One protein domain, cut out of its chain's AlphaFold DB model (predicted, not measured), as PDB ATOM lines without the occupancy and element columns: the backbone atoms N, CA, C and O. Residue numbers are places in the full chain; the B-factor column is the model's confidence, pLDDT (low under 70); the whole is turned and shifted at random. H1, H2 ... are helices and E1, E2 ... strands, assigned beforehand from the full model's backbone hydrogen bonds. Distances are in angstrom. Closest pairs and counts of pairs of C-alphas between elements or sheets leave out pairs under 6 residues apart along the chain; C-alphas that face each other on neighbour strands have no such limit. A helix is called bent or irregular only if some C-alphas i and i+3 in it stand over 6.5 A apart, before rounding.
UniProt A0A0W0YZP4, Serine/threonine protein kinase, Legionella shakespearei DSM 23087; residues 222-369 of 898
ATOM      1  N   PRO A 222      37.471  80.712 114.026       41.88
ATOM      2  CA  PRO A 222      37.733  80.068 115.312       41.88
ATOM      3  C   PRO A 222      36.448  79.946 116.158       41.88
ATOM      4  O   PRO A 222      35.702  80.909 116.289       41.88
ATOM      5  N   GLN A 223      36.232  78.769 116.768       60.78
ATOM      6  CA  GLN A 223      35.041  78.371 117.555       60.78
ATOM      7  C   GLN A 223      33.745  78.181 116.747       60.78
ATOM      8  O   GLN A 223      32.649  78.539 117.184       60.78
ATOM      9  N   SER A 224      33.858  77.541 115.587       80.00
ATOM     10  CA  SER A 224      32.715  77.235 114.731       80.00
ATOM     11  C   SER A 224      31.843  76.089 115.290       80.00
ATOM     12  O   SER A 224      32.301  75.230 116.049       80.00
ATOM     13  N   LEU A 225      30.564  76.016 114.894       87.94
ATOM     14  CA  LEU A 225      29.686  74.873 115.206       87.94
ATOM     15  C   LEU A 225      30.333  73.499 114.881       87.94
ATOM     16  O   LEU A 225      30.243  72.595 115.722       87.94
ATOM     17  N   PRO A 226      30.997  73.302 113.720       89.00
ATOM     18  CA  PRO A 226      31.772  72.092 113.437       89.00
ATOM     19  C   PRO A 226      32.776  71.714 114.532       89.00
ATOM     20  O   PRO A 226      32.868  70.532 114.895       89.00
ATOM     21  N   ASP A 227      33.479  72.696 115.102       86.69
ATOM     22  CA  ASP A 227      34.462  72.470 116.161       86.69
ATOM     23  C   ASP A 227      33.801  71.946 117.433       86.69
ATOM     24  O   ASP A 227      34.281  70.971 118.018       86.69
ATOM     25  N   VAL A 228      32.674  72.547 117.826       90.38
ATOM     26  CA  VAL A 228      31.904  72.152 119.015       90.38
ATOM     27  C   VAL A 228      31.403  70.713 118.890       90.38
ATOM     28  O   VAL A 228      31.581  69.908 119.808       90.38
ATOM     29  N   ILE A 229      30.800  70.361 117.750       92.75
ATOM     30  CA  ILE A 229      30.254  69.013 117.515       92.75
ATOM     31  C   ILE A 229      31.365  67.962 117.499       92.75
ATOM     32  O   ILE A 229      31.250  66.906 118.138       92.75
ATOM     33  N   SER A 230      32.460  68.267 116.811       88.19
ATOM     34  CA  SER A 230      33.583  67.348 116.673       88.19
ATOM     35  C   SER A 230      34.386  67.222 117.956       88.19
ATOM     36  O   SER A 230      34.857  66.135 118.245       88.19
ATOM     37  N   GLY A 231      34.492  68.280 118.763       87.88
ATOM     38  CA  GLY A 231      35.226  68.295 120.027       87.88
ATOM     39  C   GLY A 231      34.457  67.704 121.213       87.88
ATOM     40  O   GLY A 231      35.064  67.385 122.237       87.88
ATOM     41  N   MET A 232      33.141  67.512 121.099       91.62
ATOM     42  CA  MET A 232      32.293  67.009 122.188       91.62
ATOM     43  C   MET A 232      32.736  65.601 122.667       91.62
ATOM     44  O   MET A 232      33.446  64.878 121.965       91.62
ATOM     45  N   SER A 233      32.386  65.168 123.881       91.31
ATOM     46  CA  SER A 233      32.640  63.772 124.298       91.31
ATOM     47  C   SER A 233      31.509  62.841 123.826       91.31
ATOM     48  O   SER A 233      30.399  63.328 123.598       91.31
ATOM     49  N   PRO A 234      31.734  61.515 123.684       91.25
ATOM     50  CA  PRO A 234      30.698  60.608 123.179       91.25
ATOM     51  C   PRO A 234      29.387  60.678 123.972       91.25
ATOM     52  O   PRO A 234      28.323  60.864 123.391       91.25
ATOM     53  N   THR A 235      29.462  60.665 125.306       93.00
ATOM     54  CA  THR A 235      28.284  60.773 126.182       93.00
ATOM     55  C   THR A 235      27.521  62.083 125.978       93.00
ATOM     56  O   THR A 235      26.293  62.089 125.942       93.00
ATOM     57  N   LYS A 236      28.233  63.205 125.820       95.38
ATOM     58  CA  LYS A 236      27.608  64.518 125.606       95.38
ATOM     59  C   LYS A 236      26.953  64.600 124.225       95.38
ATOM     60  O   LYS A 236      25.847  65.119 124.126       95.38
ATOM     61  N   ALA A 237      27.576  64.018 123.201       95.19
ATOM     62  CA  ALA A 237      27.009  63.930 121.859       95.19
ATOM     63  C   ALA A 237      25.729  63.085 121.831       95.19
ATOM     64  O   ALA A 237      24.725  63.509 121.265       95.19
ATOM     65  N   THR A 238      25.720  61.937 122.511       95.12
ATOM     66  CA  THR A 238      24.514  61.118 122.690       95.12
ATOM     67  C   THR A 238      23.399  61.909 123.381       95.12
ATOM     68  O   THR A 238      22.261  61.910 122.915       95.12
ATOM     69  N   ASN A 239      23.714  62.650 124.448       95.88
ATOM     70  CA  ASN A 239      22.728  63.482 125.144       95.88
ATOM     71  C   ASN A 239      22.214  64.644 124.276       95.88
ATOM     72  O   ASN A 239      21.020  64.939 124.304       95.88
ATOM     73  N   LEU A 240      23.084  65.263 123.471       97.00
ATOM     74  CA  LEU A 240      22.699  66.280 122.492       97.00
ATOM     75  C   LEU A 240      21.711  65.705 121.469       97.00
ATOM     76  O   LEU A 240      20.670  66.306 121.217       97.00
ATOM     77  N   VAL A 241      21.990  64.514 120.928       96.88
ATOM     78  CA  VAL A 241      21.077  63.811 120.014       96.88
ATOM     79  C   VAL A 241      19.736  63.536 120.676       96.88
ATOM     80  O   VAL A 241      18.704  63.732 120.036       96.88
ATOM     81  N   LEU A 242      19.714  63.094 121.934       95.88
ATOM     82  CA  LEU A 242      18.468  62.830 122.657       95.88
ATOM     83  C   LEU A 242      17.628  64.102 122.845       95.88
ATOM     84  O   LEU A 242      16.410  64.048 122.663       95.88
ATOM     85  N   GLU A 243      18.254  65.238 123.166       97.25
ATOM     86  CA  GLU A 243      17.546  66.517 123.298       97.25
ATOM     87  C   GLU A 243      17.030  67.018 121.944       97.25
ATOM     88  O   GLU A 243      15.841  67.300 121.806       97.25
ATOM     89  N   LEU A 244      17.887  67.055 120.921       96.88
ATOM     90  CA  LEU A 244      17.524  67.525 119.580       96.88
ATOM     91  C   LEU A 244      16.559  66.573 118.854       96.88
ATOM     92  O   LEU A 244      15.777  66.992 118.002       96.88
ATOM     93  N   SER A 245      16.507  65.292 119.221       95.94
ATOM     94  CA  SER A 245      15.509  64.356 118.681       95.94
ATOM     95  C   SER A 245      14.064  64.754 119.015       95.94
ATOM     96  O   SER A 245      13.139  64.264 118.364       95.94
ATOM     97  N   LYS A 246      13.851  65.666 119.976       96.12
ATOM     98  CA  LYS A 246      12.536  66.239 120.309       96.12
ATOM     99  C   LYS A 246      12.001  67.202 119.238       96.12
ATOM    100  O   LYS A 246      10.837  67.596 119.315       96.12
ATOM    101  N   GLY A 247      12.808  67.557 118.230       96.69
ATOM    102  CA  GLY A 247      12.413  68.456 117.142       96.69
ATOM    103  C   GLY A 247      12.008  69.825 117.680       96.69
ATOM    104  O   GLY A 247      12.704  70.364 118.531       96.69
ATOM    105  N   ALA A 248      10.851  70.344 117.263       96.88
ATOM    106  CA  ALA A 248      10.310  71.630 117.723       96.88
ATOM    107  C   ALA A 248      10.160  71.759 119.255       96.88
ATOM    108  O   ALA A 248      10.078  72.869 119.765       96.88
ATOM    109  N   ASN A 249      10.130  70.642 119.991       97.19
ATOM    110  CA  ASN A 249       9.959  70.625 121.447       97.19
ATOM    111  C   ASN A 249      11.282  70.628 122.234       97.19
ATOM    112  O   ASN A 249      11.259  70.448 123.458       97.19
ATOM    113  N   PHE A 250      12.436  70.749 121.570       96.62
ATOM    114  CA  PHE A 250      13.716  70.881 122.271       96.62
ATOM    115  C   PHE A 250      13.764  72.193 123.070       96.62
ATOM    116  O   PHE A 250      13.104  73.171 122.718       96.62
ATOM    117  N   LYS A 251      14.541  72.225 124.156       96.25
ATOM    118  CA  LYS A 251      14.740  73.448 124.947       96.25
ATOM    119  C   LYS A 251      16.218  73.785 125.051       96.25
ATOM    120  O   LYS A 251      17.009  72.945 125.474       96.25
ATOM    121  N   ILE A 252      16.576  75.031 124.745       94.69
ATOM    122  CA  ILE A 252      17.968  75.495 124.826       94.69
ATOM    123  C   ILE A 252      18.543  75.366 126.247       94.69
ATOM    124  O   ILE A 252      19.687  74.949 126.410       94.69
ATOM    125  N   ASP A 253      17.720  75.551 127.285       95.44
ATOM    126  CA  ASP A 253      18.113  75.339 128.688       95.44
ATOM    127  C   ASP A 253      18.563  73.902 128.984       95.44
ATOM    128  O   ASP A 253      19.358  73.661 129.893       95.44
ATOM    129  N   ASN A 254      18.047  72.916 128.246       96.69
ATOM    130  CA  ASN A 254      18.496  71.533 128.384       96.69
ATOM    131  C   ASN A 254      19.833  71.308 127.675       96.69
ATOM    132  O   ASN A 254      20.624  70.492 128.144       96.69
ATOM    133  N   LEU A 255      20.109  72.054 126.599       95.38
ATOM    134  CA  LEU A 255      21.423  72.049 125.964       95.38
ATOM    135  C   LEU A 255      22.474  72.598 126.929       95.38
ATOM    136  O   LEU A 255      23.498  71.952 127.115       95.38
ATOM    137  N   ALA A 256      22.196  73.697 127.636       94.06
ATOM    138  CA  ALA A 256      23.118  74.260 128.631       94.06
ATOM    139  C   ALA A 256      23.504  73.258 129.741       94.06
ATOM    140  O   ALA A 256      24.624  73.281 130.244       94.06
ATOM    141  N   LYS A 257      22.607  72.323 130.083       96.56
ATOM    142  CA  LYS A 257      22.856  71.253 131.068       96.56
ATOM    143  C   LYS A 257      23.715  70.111 130.531       96.56
ATOM    144  O   LYS A 257      24.074  69.221 131.303       96.56
ATOM    145  N   LEU A 258      24.030  70.100 129.233       95.31
ATOM    146  CA  LEU A 258      24.926  69.098 128.674       95.31
ATOM    147  C   LEU A 258      26.268  69.168 129.380       95.31
ATOM    148  O   LEU A 258      26.741  68.114 129.764       95.31
ATOM    149  N   TYR A 259      26.836  70.346 129.639       95.19
ATOM    150  CA  TYR A 259      28.089  70.490 130.383       95.19
ATOM    151  C   TYR A 259      27.828  70.983 131.810       95.19
ATOM    152  O   TYR A 259      27.092  71.941 132.027       95.19
ATOM    153  N   GLY A 260      28.447  70.336 132.795       95.06
ATOM    154  CA  GLY A 260      28.512  70.865 134.156       95.06
ATOM    155  C   GLY A 260      29.577  71.966 134.266       95.06
ATOM    156  O   GLY A 260      30.554  71.914 133.523       95.06
ATOM    157  N   PRO A 261      29.486  72.902 135.232       95.56
ATOM    158  CA  PRO A 261      30.462  73.993 135.386       95.56
ATOM    159  C   PRO A 261      31.922  73.557 135.591       95.56
ATOM    160  O   PRO A 261      32.836  74.359 135.440       95.56
ATOM    161  N   LYS A 262      32.146  72.294 135.976       95.31
ATOM    162  CA  LYS A 262      33.476  71.692 136.169       95.31
ATOM    163  C   LYS A 262      33.932  70.834 134.982       95.31
ATOM    164  O   LYS A 262      35.055  70.336 135.000       95.31
ATOM    165  N   ASP A 263      33.074  70.617 133.988       91.06
ATOM    166  CA  ASP A 263      33.419  69.828 132.809       91.06
ATOM    167  C   ASP A 263      34.377  70.629 131.915       91.06
ATOM    168  O   ASP A 263      34.160  71.813 131.648       91.06
ATOM    169  N   LYS A 264      35.416  69.973 131.383       86.44
ATOM    170  CA  LYS A 264      36.238  70.568 130.318       86.44
ATOM    171  C   LYS A 264      35.346  70.854 129.100       86.44
ATOM    172  O   LYS A 264      34.623  69.957 128.663       86.44
ATOM    173  N   GLY A 265      35.429  72.061 128.538       86.31
ATOM    174  CA  GLY A 265      34.586  72.501 127.421       86.31
ATOM    175  C   GLY A 265      33.328  73.272 127.842       86.31
ATOM    176  O   GLY A 265      32.572  73.698 126.975       86.31
ATOM    177  N   TYR A 266      33.062  73.425 129.150       92.00
ATOM    178  CA  TYR A 266      31.880  74.145 129.638       92.00
ATOM    179  C   TYR A 266      31.866  75.609 129.191       92.00
ATOM    180  O   TYR A 266      30.857  76.065 128.659       92.00
ATOM    181  N   ALA A 267      32.968  76.340 129.388       91.00
ATOM    182  CA  ALA A 267      33.036  77.763 129.066       91.00
ATOM    183  C   ALA A 267      32.830  78.001 127.564       91.00
ATOM    184  O   ALA A 267      32.016  78.833 127.174       91.00
ATOM    185  N   GLU A 268      33.497  77.198 126.739       89.69
ATOM    186  CA  GLU A 268      33.420  77.232 125.281       89.69
ATOM    187  C   GLU A 268      32.008  76.886 124.790       89.69
ATOM    188  O   GLU A 268      31.470  77.550 123.909       89.69
ATOM    189  N   PHE A 269      31.362  75.879 125.390       93.00
ATOM    190  CA  PHE A 269      30.002  75.496 125.017       93.00
ATOM    191  C   PHE A 269      28.951  76.529 125.449       93.00
ATOM    192  O   PHE A 269      28.007  76.796 124.707       93.00
ATOM    193  N   MET A 270      29.108  77.148 126.623       94.31
ATOM    194  CA  MET A 270      28.222  78.229 127.068       94.31
ATOM    195  C   MET A 270      28.413  79.495 126.230       94.31
ATOM    196  O   MET A 270      27.427  80.142 125.880       94.31
ATOM    197  N   GLN A 271      29.655  79.816 125.857       93.00
ATOM    198  CA  GLN A 271      29.956  80.879 124.902       93.00
ATOM    199  C   GLN A 271      29.278  80.600 123.555       93.00
ATOM    200  O   GLN A 271      28.595  81.479 123.036       93.00
ATOM    201  N   PHE A 272      29.383  79.372 123.037       94.12
ATOM    202  CA  PHE A 272      28.684  78.953 121.822       94.12
ATOM    203  C   PHE A 272      27.169  79.187 121.932       94.12
ATOM    204  O   PHE A 272      26.600  79.850 121.068       94.12
ATOM    205  N   LEU A 273      26.518  78.725 123.006       94.94
ATOM    206  CA  LEU A 273      25.073  78.914 123.191       94.94
ATOM    207  C   LEU A 273      24.660  80.388 123.323       94.94
ATOM    208  O   LEU A 273      23.565  80.740 122.898       94.94
ATOM    209  N   GLY A 274      25.504  81.245 123.904       95.00
ATOM    210  CA  GLY A 274      25.242  82.686 123.994       95.00
ATOM    211  C   GLY A 274      25.477  83.434 122.676       95.00
ATOM    212  O   GLY A 274      24.799  84.419 122.389       95.00
ATOM    213  N   ALA A 275      26.421  82.959 121.863       95.06
ATOM    214  CA  ALA A 275      26.786  83.563 120.586       95.06
ATOM    215  C   ALA A 275      25.937  83.073 119.402       95.06
ATOM    216  O   ALA A 275      26.044  83.647 118.323       95.06
ATOM    217  N   HIS A 276      25.095  82.048 119.581       95.75
ATOM    218  CA  HIS A 276      24.331  81.442 118.490       95.75
ATOM    219  C   HIS A 276      22.832  81.355 118.777       95.75
ATOM    220  O   HIS A 276      22.395  81.137 119.907       95.75
ATOM    221  N   ARG A 277      22.032  81.435 117.712       96.44
ATOM    222  CA  ARG A 277      20.601  81.122 117.714       96.44
ATOM    223  C   ARG A 277      20.360  79.781 117.030       96.44
ATOM    224  O   ARG A 277      20.955  79.505 115.993       96.44
ATOM    225  N   ILE A 278      19.485  78.952 117.599       97.44
ATOM    226  CA  ILE A 278      19.153  77.624 117.065       97.44
ATOM    227  C   ILE A 278      17.649  77.546 116.797       97.44
ATOM    228  O   ILE A 278      16.848  77.745 117.707       97.44
ATOM    229  N   GLU A 279      17.268  77.216 115.566       97.69
ATOM    230  CA  GLU A 279      15.875  77.138 115.109       97.69
ATOM    231  C   GLU A 279      15.586  75.766 114.499       97.69
ATOM    232  O   GLU A 279      16.389  75.234 113.737       97.69
ATOM    233  N   PHE A 280      14.434  75.167 114.799       97.81
ATOM    234  CA  PHE A 280      14.051  73.894 114.187       97.81
ATOM    235  C   PHE A 280      13.510  74.116 112.768       97.81
ATOM    236  O   PHE A 280      12.510  74.804 112.590       97.81
ATOM    237  N   LEU A 281      14.142  73.491 111.770       95.81
ATOM    238  CA  LEU A 281      13.754  73.589 110.355       95.81
ATOM    239  C   LEU A 281      12.727  72.533 109.933       95.81
ATOM    240  O   LEU A 281      12.110  72.657 108.882       95.81
ATOM    241  N   GLY A 282      12.555  71.471 110.722       94.19
ATOM    242  CA  GLY A 282      11.662  70.367 110.388       94.19
ATOM    243  C   GLY A 282      12.378  69.029 110.221       94.19
ATOM    244  O   GLY A 282      13.499  68.809 110.688       94.19
ATOM    245  N   GLY A 283      11.678  68.108 109.560       92.38
ATOM    246  CA  GLY A 283      12.148  66.759 109.271       92.38
ATOM    247  C   GLY A 283      11.435  65.674 110.085       92.38
ATOM    248  O   GLY A 283      11.141  65.818 111.278       92.38
ATOM    249  N   ASN A 284      11.130  64.566 109.404       89.25
ATOM    250  CA  ASN A 284      10.465  63.411 110.002       89.25
ATOM    251  C   ASN A 284      11.495  62.442 110.606       89.25
ATOM    252  O   ASN A 284      11.712  62.446 111.821       89.25
ATOM    253  N   ASN A 285      12.177  61.673 109.750       89.69
ATOM    254  CA  ASN A 285      13.173  60.676 110.161       89.69
ATOM    255  C   ASN A 285      14.475  61.306 110.661       89.69
ATOM    256  O   ASN A 285      15.041  60.837 111.648       89.69
ATOM    257  N   SER A 286      14.932  62.346 109.967       94.56
ATOM    258  CA  SER A 286      16.030  63.210 110.396       94.56
ATOM    259  C   SER A 286      15.444  64.498 110.968       94.56
ATOM    260  O   SER A 286      14.357  64.898 110.548       94.56
ATOM    261  N   LYS A 287      16.130  65.133 111.921       97.19
ATOM    262  CA  LYS A 287      15.739  66.440 112.478       97.19
ATOM    263  C   LYS A 287      16.767  67.482 112.069       97.19
ATOM    264  O   LYS A 287      17.950  67.250 112.287       97.19
ATOM    265  N   ASN A 288      16.326  68.597 111.502       97.62
ATOM    266  CA  ASN A 288      17.211  69.642 110.996       97.62
ATOM    267  C   ASN A 288      17.049  70.906 111.839       97.62
ATOM    268  O   ASN A 288      15.924  71.308 112.142       97.62
ATOM    269  N   PHE A 289      18.162  71.536 112.192       98.19
ATOM    270  CA  PHE A 289      18.196  72.767 112.970       98.19
ATOM    271  C   PHE A 289      19.061  73.796 112.256       98.19
ATOM    272  O   PHE A 289      20.204  73.499 111.930       98.19
ATOM    273  N   LYS A 290      18.536  74.998 112.029       97.81
ATOM    274  CA  LYS A 290      19.327  76.140 111.581       97.81
ATOM    275  C   LYS A 290      20.096  76.683 112.775       97.81
ATOM    276  O   LYS A 290      19.504  76.888 113.832       97.81
ATOM    277  N   VAL A 291      21.392  76.901 112.616       97.50
ATOM    278  CA  VAL A 291      22.249  77.506 113.636       97.50
ATOM    279  C   VAL A 291      22.844  78.773 113.046       97.50
ATOM    280  O   VAL A 291      23.488  78.707 112.005       97.50
ATOM    281  N   ILE A 292      22.600  79.908 113.689       96.00
ATOM    282  CA  ILE A 292      23.010  81.231 113.211       96.00
ATOM    283  C   ILE A 292      23.973  81.817 114.230       96.00
ATOM    284  O   ILE A 292      23.627  81.907 115.408       96.00
ATOM    285  N   GLU A 293      25.162  82.208 113.796       94.38
ATOM    286  CA  GLU A 293      26.098  82.961 114.628       94.38
ATOM    287  C   GLU A 293      25.661  84.434 114.694       94.38
ATOM    288  O   GLU A 293      25.515  85.100 113.671       94.38
ATOM    289  N   ASN A 294      25.435  84.959 115.899       94.38
ATOM    290  CA  ASN A 294      24.821  86.277 116.098       94.38
ATOM    291  C   ASN A 294      25.712  87.442 115.630       94.38
ATOM    292  O   ASN A 294      25.190  88.491 115.263       94.38
ATOM    293  N   SER A 295      27.038  87.285 115.680       91.00
ATOM    294  CA  SER A 295      28.014  88.324 115.323       91.00
ATOM    295  C   SER A 295      28.247  88.425 113.816       91.00
ATOM    296  O   SER A 295      28.301  89.529 113.281       91.00
ATOM    297  N   SER A 296      28.407  87.284 113.146       88.00
ATOM    298  CA  SER A 296      28.771  87.199 111.727       88.00
ATOM    299  C   SER A 296      27.563  87.022 110.805       88.00
ATOM    300  O   SER A 296      27.648  87.317 109.615       88.00
ATOM    301  N   GLY A 297      26.443  86.518 111.333       90.75
ATOM    302  CA  GLY A 297      25.290  86.099 110.541       90.75
ATOM    303  C   GLY A 297      25.511  84.799 109.764       90.75
ATOM    304  O   GLY A 297      24.652  84.440 108.962       90.75
ATOM    305  N   VAL A 298      26.627  84.087 109.974       90.19
ATOM    306  CA  VAL A 298      26.901  82.807 109.305       90.19
ATOM    307  C   VAL A 298      25.866  81.764 109.730       90.19
ATOM    308  O   VAL A 298      25.546  81.620 110.914       90.19
ATOM    309  N   GLU A 299      25.354  81.019 108.750       94.25
ATOM    310  CA  GLU A 299      24.250  80.079 108.927       94.25
ATOM    311  C   GLU A 299      24.681  78.644 108.598       94.25
ATOM    312  O   GLU A 299      25.233  78.362 107.536       94.25
ATOM    313  N   TRP A 300      24.360  77.718 109.498       95.75
ATOM    314  CA  TRP A 300      24.628  76.288 109.361       95.75
ATOM    315  C   TRP A 300      23.351  75.472 109.528       95.75
ATOM    316  O   TRP A 300      22.366  75.932 110.115       95.75
ATOM    317  N   VAL A 301      23.396  74.210 109.104       97.06
ATOM    318  CA  VAL A 301      22.404  73.201 109.481       97.06
ATOM    319  C   VAL A 301      23.050  72.157 110.384       97.06
ATOM    320  O   VAL A 301      23.950  71.435 109.970       97.06
ATOM    321  N   LEU A 302      22.546  72.033 111.612       97.88
ATOM    322  CA  LEU A 302      22.800  70.897 112.492       97.88
ATOM    323  C   LEU A 302      21.711  69.839 112.276       97.88
ATOM    324  O   LEU A 302      20.544  70.038 112.616       97.88
ATOM    325  N   LYS A 303      22.090  68.695 111.715       97.31
ATOM    326  CA  LYS A 303      21.207  67.581 111.366       97.31
ATOM    327  C   LYS A 303      21.405  66.410 112.328       97.31
ATOM    328  O   LYS A 303      22.513  65.902 112.488       97.31
ATOM    329  N   ILE A 304      20.307  65.936 112.919       97.50
ATOM    330  CA  ILE A 304      20.210  64.607 113.532       97.50
ATOM    331  C   ILE A 304      19.828  63.636 112.428       97.50
ATOM    332  O   ILE A 304      18.651  63.473 112.098       97.50
ATOM    333  N   GLU A 305      20.826  63.022 111.817       95.62
ATOM    334  CA  GLU A 305      20.626  62.146 110.682       95.62
ATOM    335  C   GLU A 305      20.211  60.739 111.110       95.62
ATOM    336  O   GLU A 305      20.873  60.078 111.916       95.62
ATOM    337  N   ASN A 306      19.137  60.253 110.489       94.44
ATOM    338  CA  ASN A 306      18.767  58.847 110.496       94.44
ATOM    339  C   ASN A 306      19.054  58.214 109.127       94.44
ATOM    340  O   ASN A 306      18.342  58.472 108.146       94.44
ATOM    341  N   ARG A 307      20.083  57.362 109.093       90.50
ATOM    342  CA  ARG A 307      20.550  56.628 107.908       90.50
ATOM    343  C   ARG A 307      19.648  55.466 107.498       90.50
ATOM    344  O   ARG A 307      19.823  54.960 106.397       90.50
ATOM    345  N   LEU A 308      18.717  55.032 108.356       90.12
ATOM    346  CA  LEU A 308      17.837  53.880 108.099       90.12
ATOM    347  C   LEU A 308      18.619  52.614 107.695       90.12
ATOM    348  O   LEU A 308      18.223  51.896 106.779       90.12
ATOM    349  N   GLY A 309      19.776  52.397 108.324       86.06
ATOM    350  CA  GLY A 309      20.621  51.243 108.033       86.06
ATOM    351  C   GLY A 309      21.326  51.271 106.674       86.06
ATOM    352  O   GLY A 309      21.767  50.218 106.226       86.06
ATOM    353  N   VAL A 310      21.462  52.428 106.012       90.75
ATOM    354  CA  VAL A 310      22.216  52.539 104.748       90.75
ATOM    355  C   VAL A 310      23.634  53.083 104.994       90.75
ATOM    356  O   VAL A 310      23.776  54.106 105.677       90.75
ATOM    357  N   PRO A 311      24.691  52.435 104.464       91.06
ATOM    358  CA  PRO A 311      26.073  52.915 104.576       91.06
ATOM    359  C   PRO A 311      26.299  54.206 103.783       91.06
ATOM    360  O   PRO A 311      25.567  54.479 102.836       91.06
ATOM    361  N   ARG A 312      27.288  55.012 104.179       92.38
ATOM    362  CA  ARG A 312      27.657  56.285 103.532       92.38
ATOM    363  C   ARG A 312      28.608  56.137 102.352       92.38
ATOM    364  O   ARG A 312      28.709  57.077 101.584       92.38
ATOM    365  N   GLU A 313      29.231  54.977 102.167       90.94
ATOM    366  CA  GLU A 313      30.261  54.747 101.140       90.94
ATOM    367  C   GLU A 313      29.931  55.335  99.756       90.94
ATOM    368  O   GLU A 313      30.738  56.072  99.198       90.94
ATOM    369  N   VAL A 314      28.735  55.069  99.215       93.12
ATOM    370  CA  VAL A 314      28.344  55.573  97.883       93.12
ATOM    371  C   VAL A 314      28.146  57.090  97.880       93.12
ATOM    372  O   VAL A 314      28.514  57.759  96.920       93.12
ATOM    373  N   GLU A 315      27.590  57.647  98.953       95.25
ATOM    374  CA  GLU A 315      27.424  59.094  99.107       95.25
ATOM    375  C   GLU A 315      28.778  59.796  99.236       95.25
ATOM    376  O   GLU A 315      29.005  60.772  98.529       95.25
ATOM    377  N   THR A 316      29.687  59.268 100.065       91.44
ATOM    378  CA  THR A 316      31.064  59.766 100.194       91.44
ATOM    379  C   THR A 316      31.768  59.719  98.837       91.44
ATOM    380  O   THR A 316      32.318  60.725  98.397       91.44
ATOM    381  N   TYR A 317      31.681  58.589  98.123       91.31
ATOM    382  CA  TYR A 317      32.250  58.452  96.783       91.31
ATOM    383  C   TYR A 317      31.698  59.507  95.817       91.31
ATOM    384  O   TYR A 317      32.468  60.159  95.115       91.31
ATOM    385  N   LEU A 318      30.380  59.714  95.776       94.19
ATOM    386  CA  LEU A 318      29.777  60.711  94.894       94.19
ATOM    387  C   LEU A 318      30.178  62.140  95.283       94.19
ATOM    388  O   LEU A 318      30.521  62.913  94.391       94.19
ATOM    389  N   ALA A 319      30.184  62.477  96.575       92.12
ATOM    390  CA  ALA A 319      30.560  63.801  97.080       92.12
ATOM    391  C   ALA A 319      32.014  64.165  96.752       92.12
ATOM    392  O   ALA A 319      32.320  65.322  96.483       92.12
ATOM    393  N   GLU A 320      32.904  63.175  96.747       84.88
ATOM    394  CA  GLU A 320      34.315  63.359  96.401       84.88
ATOM    395  C   GLU A 320      34.567  63.318  94.886       84.88
ATOM    396  O   GLU A 320      35.620  63.749  94.436       84.88
ATOM    397  N   ASN A 321      33.621  62.816  94.083       88.00
ATOM    398  CA  ASN A 321      33.804  62.614  92.644       88.00
ATOM    399  C   ASN A 321      32.698  63.298  91.827       88.00
ATOM    400  O   ASN A 321      32.723  64.509  91.615       88.00
ATOM    401  N   ALA A 322      31.735  62.516  91.332       91.25
ATOM    402  CA  ALA A 322      30.777  62.945  90.314       91.25
ATOM    403  C   ALA A 322      29.865  64.100  90.764       91.25
ATOM    404  O   ALA A 322      29.365  64.834  89.918       91.25
ATOM    405  N   LEU A 323      29.652  64.261  92.073       95.50
ATOM    406  CA  LEU A 323      28.781  65.263  92.690       95.50
ATOM    407  C   LEU A 323      29.542  66.218  93.619       95.50
ATOM    408  O   LEU A 323      28.952  66.777  94.550       95.50
ATOM    409  N   SER A 324      30.841  66.413  93.377       89.56
ATOM    410  CA  SER A 324      31.629  67.415  94.097       89.56
ATOM    411  C   SER A 324      31.000  68.803  93.946       89.56
ATOM    412  O   SER A 324      30.694  69.242  92.839       89.56
ATOM    413  N   GLY A 325      30.732  69.461  95.075       89.12
ATOM    414  CA  GLY A 325      30.034  70.748  95.128       89.12
ATOM    415  C   GLY A 325      28.512  70.687  94.935       89.12
ATOM    416  O   GLY A 325      27.848  71.693  95.167       89.12
ATOM    417  N   THR A 326      27.933  69.540  94.565       96.38
ATOM    418  CA  THR A 326      26.473  69.344  94.455       96.38
ATOM    419  C   THR A 326      25.882  68.761  95.737       96.38
ATOM    420  O   THR A 326      24.801  69.159  96.167       96.38
ATOM    421  N   LEU A 327      26.562  67.803  96.367       96.12
ATOM    422  CA  LEU A 327      26.176  67.346  97.701       96.12
ATOM    423  C   LEU A 327      26.538  68.419  98.725       96.12
ATOM    424  O   LEU A 327      27.637  68.968  98.666       96.12
ATOM    425  N   THR A 328      25.625  68.710  99.656       93.44
ATOM    426  CA  THR A 328      25.894  69.698 100.707       93.44
ATOM    427  C   THR A 328      27.146  69.302 101.475       93.44
ATOM    428  O   THR A 328      27.235  68.170 101.970       93.44
ATOM    429  N   ALA A 329      28.096  70.225 101.593       88.25
ATOM    430  CA  ALA A 329      29.355  69.937 102.262       88.25
ATOM    431  C   ALA A 329      29.112  69.533 103.725       88.25
ATOM    432  O   ALA A 329      28.327  70.157 104.441       88.25
ATOM    433  N   THR A 330      29.784  68.471 104.174       89.88
ATOM    434  CA  THR A 330      29.751  68.033 105.574       89.88
ATOM    435  C   THR A 330      30.977  68.570 106.299       89.88
ATOM    436  O   THR A 330      32.089  68.092 106.087       89.88
ATOM    437  N   TYR A 331      30.765  69.536 107.187       88.19
ATOM    438  CA  TYR A 331      31.832  70.209 107.935       88.19
ATOM    439  C   TYR A 331      32.183  69.479 109.233       88.19
ATOM    440  O   TYR A 331      33.323  69.498 109.687       88.19
ATOM    441  N   ALA A 332      31.204  68.793 109.820       90.44
ATOM    442  CA  ALA A 332      31.413  67.872 110.927       90.44
ATOM    443  C   ALA A 332      30.425  66.714 110.827       90.44
ATOM    444  O   ALA A 332      29.265  66.898 110.461       90.44
ATOM    445  N   SER A 333      30.874  65.517 111.187       90.88
ATOM    446  CA  SER A 333      30.026  64.335 111.268       90.88
ATOM    447  C   SER A 333      30.426  63.512 112.472       90.88
ATOM    448  O   SER A 333      31.604  63.222 112.678       90.88
ATOM    449  N   ARG A 334      29.440  63.118 113.269       90.62
ATOM    450  CA  ARG A 334      29.663  62.307 114.454       90.62
ATOM    451  C   ARG A 334      28.586  61.242 114.609       90.62
ATOM    452  O   ARG A 334      27.440  61.586 114.912       90.62
ATOM    453  N   PRO A 335      28.926  59.953 114.466       91.88
ATOM    454  CA  PRO A 335      28.005  58.886 114.806       91.88
ATOM    455  C   PRO A 335      27.803  58.823 116.324       91.88
ATOM    456  O   PRO A 335      28.715  59.050 117.119       91.88
ATOM    457  N   THR A 336      26.582  58.507 116.725       92.50
ATOM    458  CA  THR A 336      26.169  58.311 118.114       92.50
ATOM    459  C   THR A 336      25.316  57.059 118.209       92.50
ATOM    460  O   THR A 336      24.652  56.665 117.244       92.50
ATOM    461  N   VAL A 337      25.325  56.448 119.388       90.94
ATOM    462  CA  VAL A 337      24.504  55.288 119.717       90.94
ATOM    463  C   VAL A 337      23.497  55.724 120.765       90.94
ATOM    464  O   VAL A 337      23.876  56.222 121.823       90.94
ATOM    465  N   ILE A 338      22.214  55.548 120.472       91.50
ATOM    466  CA  ILE A 338      21.128  55.833 121.408       91.50
ATOM    467  C   ILE A 338      20.373  54.546 121.720       91.50
ATOM    468  O   ILE A 338      20.062  53.761 120.826       91.50
ATOM    469  N   THR A 339      20.036  54.344 122.989       90.25
ATOM    470  CA  THR A 339      19.136  53.269 123.416       90.25
ATOM    471  C   THR A 339      17.763  53.863 123.671       90.25
ATOM    472  O   THR A 339      17.606  54.757 124.502       90.25
ATOM    473  N   LYS A 340      16.755  53.371 122.953       88.94
ATOM    474  CA  LYS A 340      15.360  53.775 123.131       88.94
ATOM    475  C   LYS A 340      14.558  52.645 123.748       88.94
ATOM    476  O   LYS A 340      14.686  51.486 123.358       88.94
ATOM    477  N   ASN A 341      13.695  53.011 124.689       89.38
ATOM    478  CA  ASN A 341      12.672  52.118 125.210       89.38
ATOM    479  C   ASN A 341      11.443  52.226 124.306       89.38
ATOM    480  O   ASN A 341      10.787  53.266 124.266       89.38
ATOM    481  N   TYR A 342      11.141  51.154 123.587       86.00
ATOM    482  CA  TYR A 342       9.936  51.031 122.785       86.00
ATOM    483  C   TYR A 342       8.896  50.212 123.530       86.00
ATOM    484  O   TYR A 342       9.191  49.151 124.076       86.00
ATOM    485  N   ARG A 343       7.660  50.695 123.495       88.38
ATOM    486  CA  ARG A 343       6.483  49.952 123.925       88.38
ATOM    487  C   ARG A 343       5.913  49.263 122.698       88.38
ATOM    488  O   ARG A 343       5.419  49.928 121.789       88.38
ATOM    489  N   LYS A 344       6.041  47.941 122.624       89.31
ATOM    490  CA  LYS A 344       5.533  47.150 121.501       89.31
ATOM    491  C   LYS A 344       4.405  46.260 121.988       89.31
ATOM    492  O   LYS A 344       4.600  45.462 122.898       89.31
ATOM    493  N   ILE A 345       3.239  46.358 121.359       89.56
ATOM    494  CA  ILE A 345       2.162  45.398 121.600       89.56
ATOM    495  C   ILE A 345       2.572  44.084 120.943       89.56
ATOM    496  O   ILE A 345       2.800  44.010 119.731       89.56
ATOM    497  N   ASN A 346       2.701  43.037 121.747       89.44
ATOM    498  CA  ASN A 346       2.891  41.697 121.232       89.44
ATOM    499  C   ASN A 346       1.603  41.269 120.520       89.44
ATOM    500  O   ASN A 346       0.586  41.034 121.160       89.44
ATOM    501  N   GLN A 347       1.648  41.151 119.191       91.19
ATOM    502  CA  GLN A 347       0.467  40.843 118.375       91.19
ATOM    503  C   GLN A 347      -0.222  39.524 118.754       91.19
ATOM    504  O   GLN A 347      -1.412  39.379 118.508       91.19
ATOM    505  N   LYS A 348       0.501  38.565 119.351       92.75
ATOM    506  CA  LYS A 348      -0.082  37.281 119.762       92.75
ATOM    507  C   LYS A 348      -0.823  37.368 121.090       92.75
ATOM    508  O   LYS A 348      -1.803  36.659 121.273       92.75
ATOM    509  N   THR A 349      -0.326  38.175 122.024       93.44
ATOM    510  CA  THR A 349      -0.846  38.210 123.399       93.44
ATOM    511  C   THR A 349      -1.629  39.479 123.717       93.44
ATOM    512  O   THR A 349      -2.262  39.548 124.761       93.44
ATOM    513  N   GLY A 350      -1.551  40.507 122.870       93.81
ATOM    514  CA  GLY A 350      -2.095  41.837 123.142       93.81
ATOM    515  C   GLY A 350      -1.360  42.607 124.248       93.81
ATOM    516  O   GLY A 350      -1.658  43.777 124.465       93.81
ATOM    517  N   HIS A 351      -0.384  41.998 124.934       94.00
ATOM    518  CA  HIS A 351       0.354  42.649 126.014       94.00
ATOM    519  C   HIS A 351       1.430  43.597 125.485       94.00
ATOM    520  O   HIS A 351       2.164  43.284 124.544       94.00
ATOM    521  N   GLU A 352       1.550  44.746 126.143       92.31
ATOM    522  CA  GLU A 352       2.628  45.704 125.937       92.31
ATOM    523  C   GLU A 352       3.937  45.134 126.496       92.31
ATOM    524  O   GLU A 352       4.035  44.776 127.669       92.31
ATOM    525  N   VAL A 353       4.950  45.029 125.643       92.25
ATOM    526  CA  VAL A 353       6.301  44.612 126.010       92.25
ATOM    527  C   VAL A 353       7.218  45.812 125.842       92.25
ATOM    528  O   VAL A 353       7.263  46.427 124.773       92.25
ATOM    529  N   ASN A 354       7.970  46.131 126.893       90.38
ATOM    530  CA  ASN A 354       9.047  47.106 126.809       90.38
ATOM    531  C   ASN A 354      10.259  46.438 126.165       90.38
ATOM    532  O   ASN A 354      10.879  45.552 126.750       90.38
ATOM    533  N   THR A 355      10.596  46.864 124.956       88.69
ATOM    534  CA  THR A 355      11.801  46.430 124.255       88.69
ATOM    535  C   THR A 355      12.792  47.578 124.213       88.69
ATOM    536  O   THR A 355      12.454  48.673 123.764       88.69
ATOM    537  N   GLN A 356      14.021  47.330 124.648       89.81
ATOM    538  CA  GLN A 356      15.128  48.239 124.381       89.81
ATOM    539  C   GLN A 356      15.654  47.977 122.978       89.81
ATOM    540  O   GLN A 356      15.983  46.843 122.639       89.81
ATOM    541  N   GLN A 357      15.722  49.026 122.168       87.88
ATOM    542  CA  GLN A 357      16.356  48.971 120.861       87.88
ATOM    543  C   GLN A 357      17.449  50.028 120.799       87.88
ATOM    544  O   GLN A 357      17.234  51.203 121.108       87.88
ATOM    545  N   THR A 358      18.628  49.576 120.399       89.25
ATOM    546  CA  THR A 358      19.762  50.437 120.099       89.25
ATOM    547  C   THR A 358      19.648  50.912 118.660       89.25
ATOM    548  O   THR A 358      19.368  50.127 117.756       89.25
ATOM    549  N   GLU A 359      19.873  52.200 118.445       90.31
ATOM    550  CA  GLU A 359      19.884  52.815 117.126       90.31
ATOM    551  C   GLU A 359      21.113  53.704 116.977       90.31
ATOM    552  O   GLU A 359      21.608  54.271 117.953       90.31
ATOM    553  N   THR A 360      21.571  53.877 115.742       91.00
ATOM    554  CA  THR A 360      22.595  54.874 115.420       91.00
ATOM    555  C   THR A 360      21.957  56.158 114.908       91.00
ATOM    556  O   THR A 360      20.924  56.148 114.229       91.00
ATOM    557  N   ARG A 361      22.559  57.296 115.256       94.38
ATOM    558  CA  ARG A 361      22.230  58.614 114.700       94.38
ATOM    559  C   ARG A 361      23.505  59.379 114.403       94.38
ATOM    560  O   ARG A 361      24.448  59.312 115.185       94.38
ATOM    561  N   GLY A 362      23.524  60.115 113.300       93.81
ATOM    562  CA  GLY A 362      24.597  61.061 113.004       93.81
ATOM    563  C   GLY A 362      24.253  62.449 113.536       93.81
ATOM    564  O   GLY A 362      23.139  62.915 113.324       93.81
ATOM    565  N   LEU A 363      25.194  63.118 114.193       95.81
ATOM    566  CA  LEU A 363      25.222  64.577 114.285       95.81
ATOM    567  C   LEU A 363      26.020  65.083 113.092       95.81
ATOM    568  O   LEU A 363      27.206  64.779 112.992       95.81
ATOM    569  N   VAL A 364      25.381  65.808 112.185       95.31
ATOM    570  CA  VAL A 364      26.004  66.283 110.946       95.31
ATOM    571  C   VAL A 364      25.850  67.789 110.869       95.31
ATOM    572  O   VAL A 364      24.763  68.298 111.127       95.31
ATOM    573  N   VAL A 365      26.923  68.493 110.528       95.44
ATOM    574  CA  VAL A 365      26.900  69.932 110.264       95.44
ATOM    575  C   VAL A 365      27.102  70.149 108.773       95.44
ATOM    576  O   VAL A 365      28.113  69.704 108.229       95.44
ATOM    577  N   THR A 366      26.152  70.824 108.130       94.69
ATOM    578  CA  THR A 366      26.205  71.180 106.706       94.69
ATOM    579  C   THR A 366      25.991  72.675 106.498       94.69
ATOM    580  O   THR A 366      25.588  73.390 107.420       94.69
ATOM    581  N   GLU A 367      26.234  73.142 105.276       92.56
ATOM    582  CA  GLU A 367      25.853  74.488 104.840       92.56
ATOM    583  C   GLU A 367      24.327  74.686 104.904       92.56
ATOM    584  O   GLU A 367      23.553  73.722 104.825       92.56
ATOM    585  N   PHE A 368      23.893  75.940 105.063       95.88
ATOM    586  CA  PHE A 368      22.489  76.328 104.956       95.88
ATOM    587  C   PHE A 368      22.179  76.850 103.548       95.88
ATOM    588  O   PHE A 368      22.679  77.890 103.127       95.88
ATOM    589  N   CYS A 369      21.306  76.150 102.824       96.50
ATOM    590  CA  CYS A 369      20.861  76.558 101.492       96.50
ATOM    591  C   CYS A 369      19.683  77.544 101.597       96.50
ATOM    592  O   CYS A 369      18.556  77.146 101.911       96.50
TER     593      CYS A 369
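AT A GLANCE: This is residues 222 to 369 of the 898 residues of the protein "Serine/threonine protein kinase" of Legionella shakespearei DSM 23087 (UniProt A0A0W0YZP4). A curled five-stranded sheet has H1 and H2 packed on one face, with the short helix H3 and the longer H4 next to them; two of its strands, E4 and E5, make a long bent hairpin whose far end, with residues 346 to 351 at its tip, reaches out as an arm along the longest axis. Off the sheet, H5 and its links form a wide loop. The printed part has 148 residues, with five named helices and five named strands in the order H1 H2 H3 H4 E1 E2 E3 H5 E4 E5; the class is mixed, helices and strands. The sheet's order is E1 E2 E3 E5 E4, all antiparallel. The whole is only just compact, close to loose, with a radius of gyration of the C-alphas of 17.3 A, and flat, spanning 58 by 46 by 25 A.

HOW THE PARTS SIT: H1, residues 225 to 231, is close to but not clearly touching H2, residues 234 to 244; their closest C-alphas, of Ile 229 and Ala 237, are 7.4 A apart. H3, residues 252 to 256, only just touches H2, with 3 pairs of C-alphas within 8 A, the closest those of Leu 240 and Leu 255 at 6.9 A. H4, residues 266 to 275, only just touches H3, also with 3 pairs, the closest those of Ala 256 and Met 270 at 6.7 A. E1, residues 276 to 282, E2, residues 287 to 293, and E3, residues 299 to 305, form a meander, each strand the antiparallel neighbour of the one before; N 279 and O 290, and N 289 and O 302, are each 2.8 A apart. H5, residues 313 to 320, touches no helix and is not on the sheet. E4, residues 330 to 345, and E5, residues 352 to 367, form a hairpin, with N 338 and O 359 2.9 A apart; E5 also neighbours E3, with N 303 and O 364 2.8 A apart. E3, H5 and E4 make a split strand-helix-strand unit, E5 between its strands, with a right-handed crossover. H1 and H2 lie on the same face, giving two layers, helices over a sheet. The closest C-alphas of H1 and E4, of Pro 226 and Ala 332, are 4.9 A apart. H2 lies over E5 at a height over the sheet of 7.5 A and runs across the strands, at 87 degrees to E5 on the local plane. H4 only grazes the sheet, with residues 270 to 275. In H1 to H5 every O i to N i+4 pair is within hydrogen-bond range.

IN THESE COORDINATES: H1 begins at C-alpha 225 (29.686, 74.873, 115.206). H2 is 15.3 A long, E4 39.1 A and E5 42.6 A; E4 bends by 55 degrees at residue 334 and E5 by 57 degrees at residue 355. E5 ends at C-alpha 367 (25.853, 74.488, 104.840).

THE WHOLE: The C-alphas farthest apart, of Ser 295 and Lys 348, are 58.4 A apart. The printed part has no cut and no long link. Its mean pLDDT is 92.3; residues 222 to 223 are under 70.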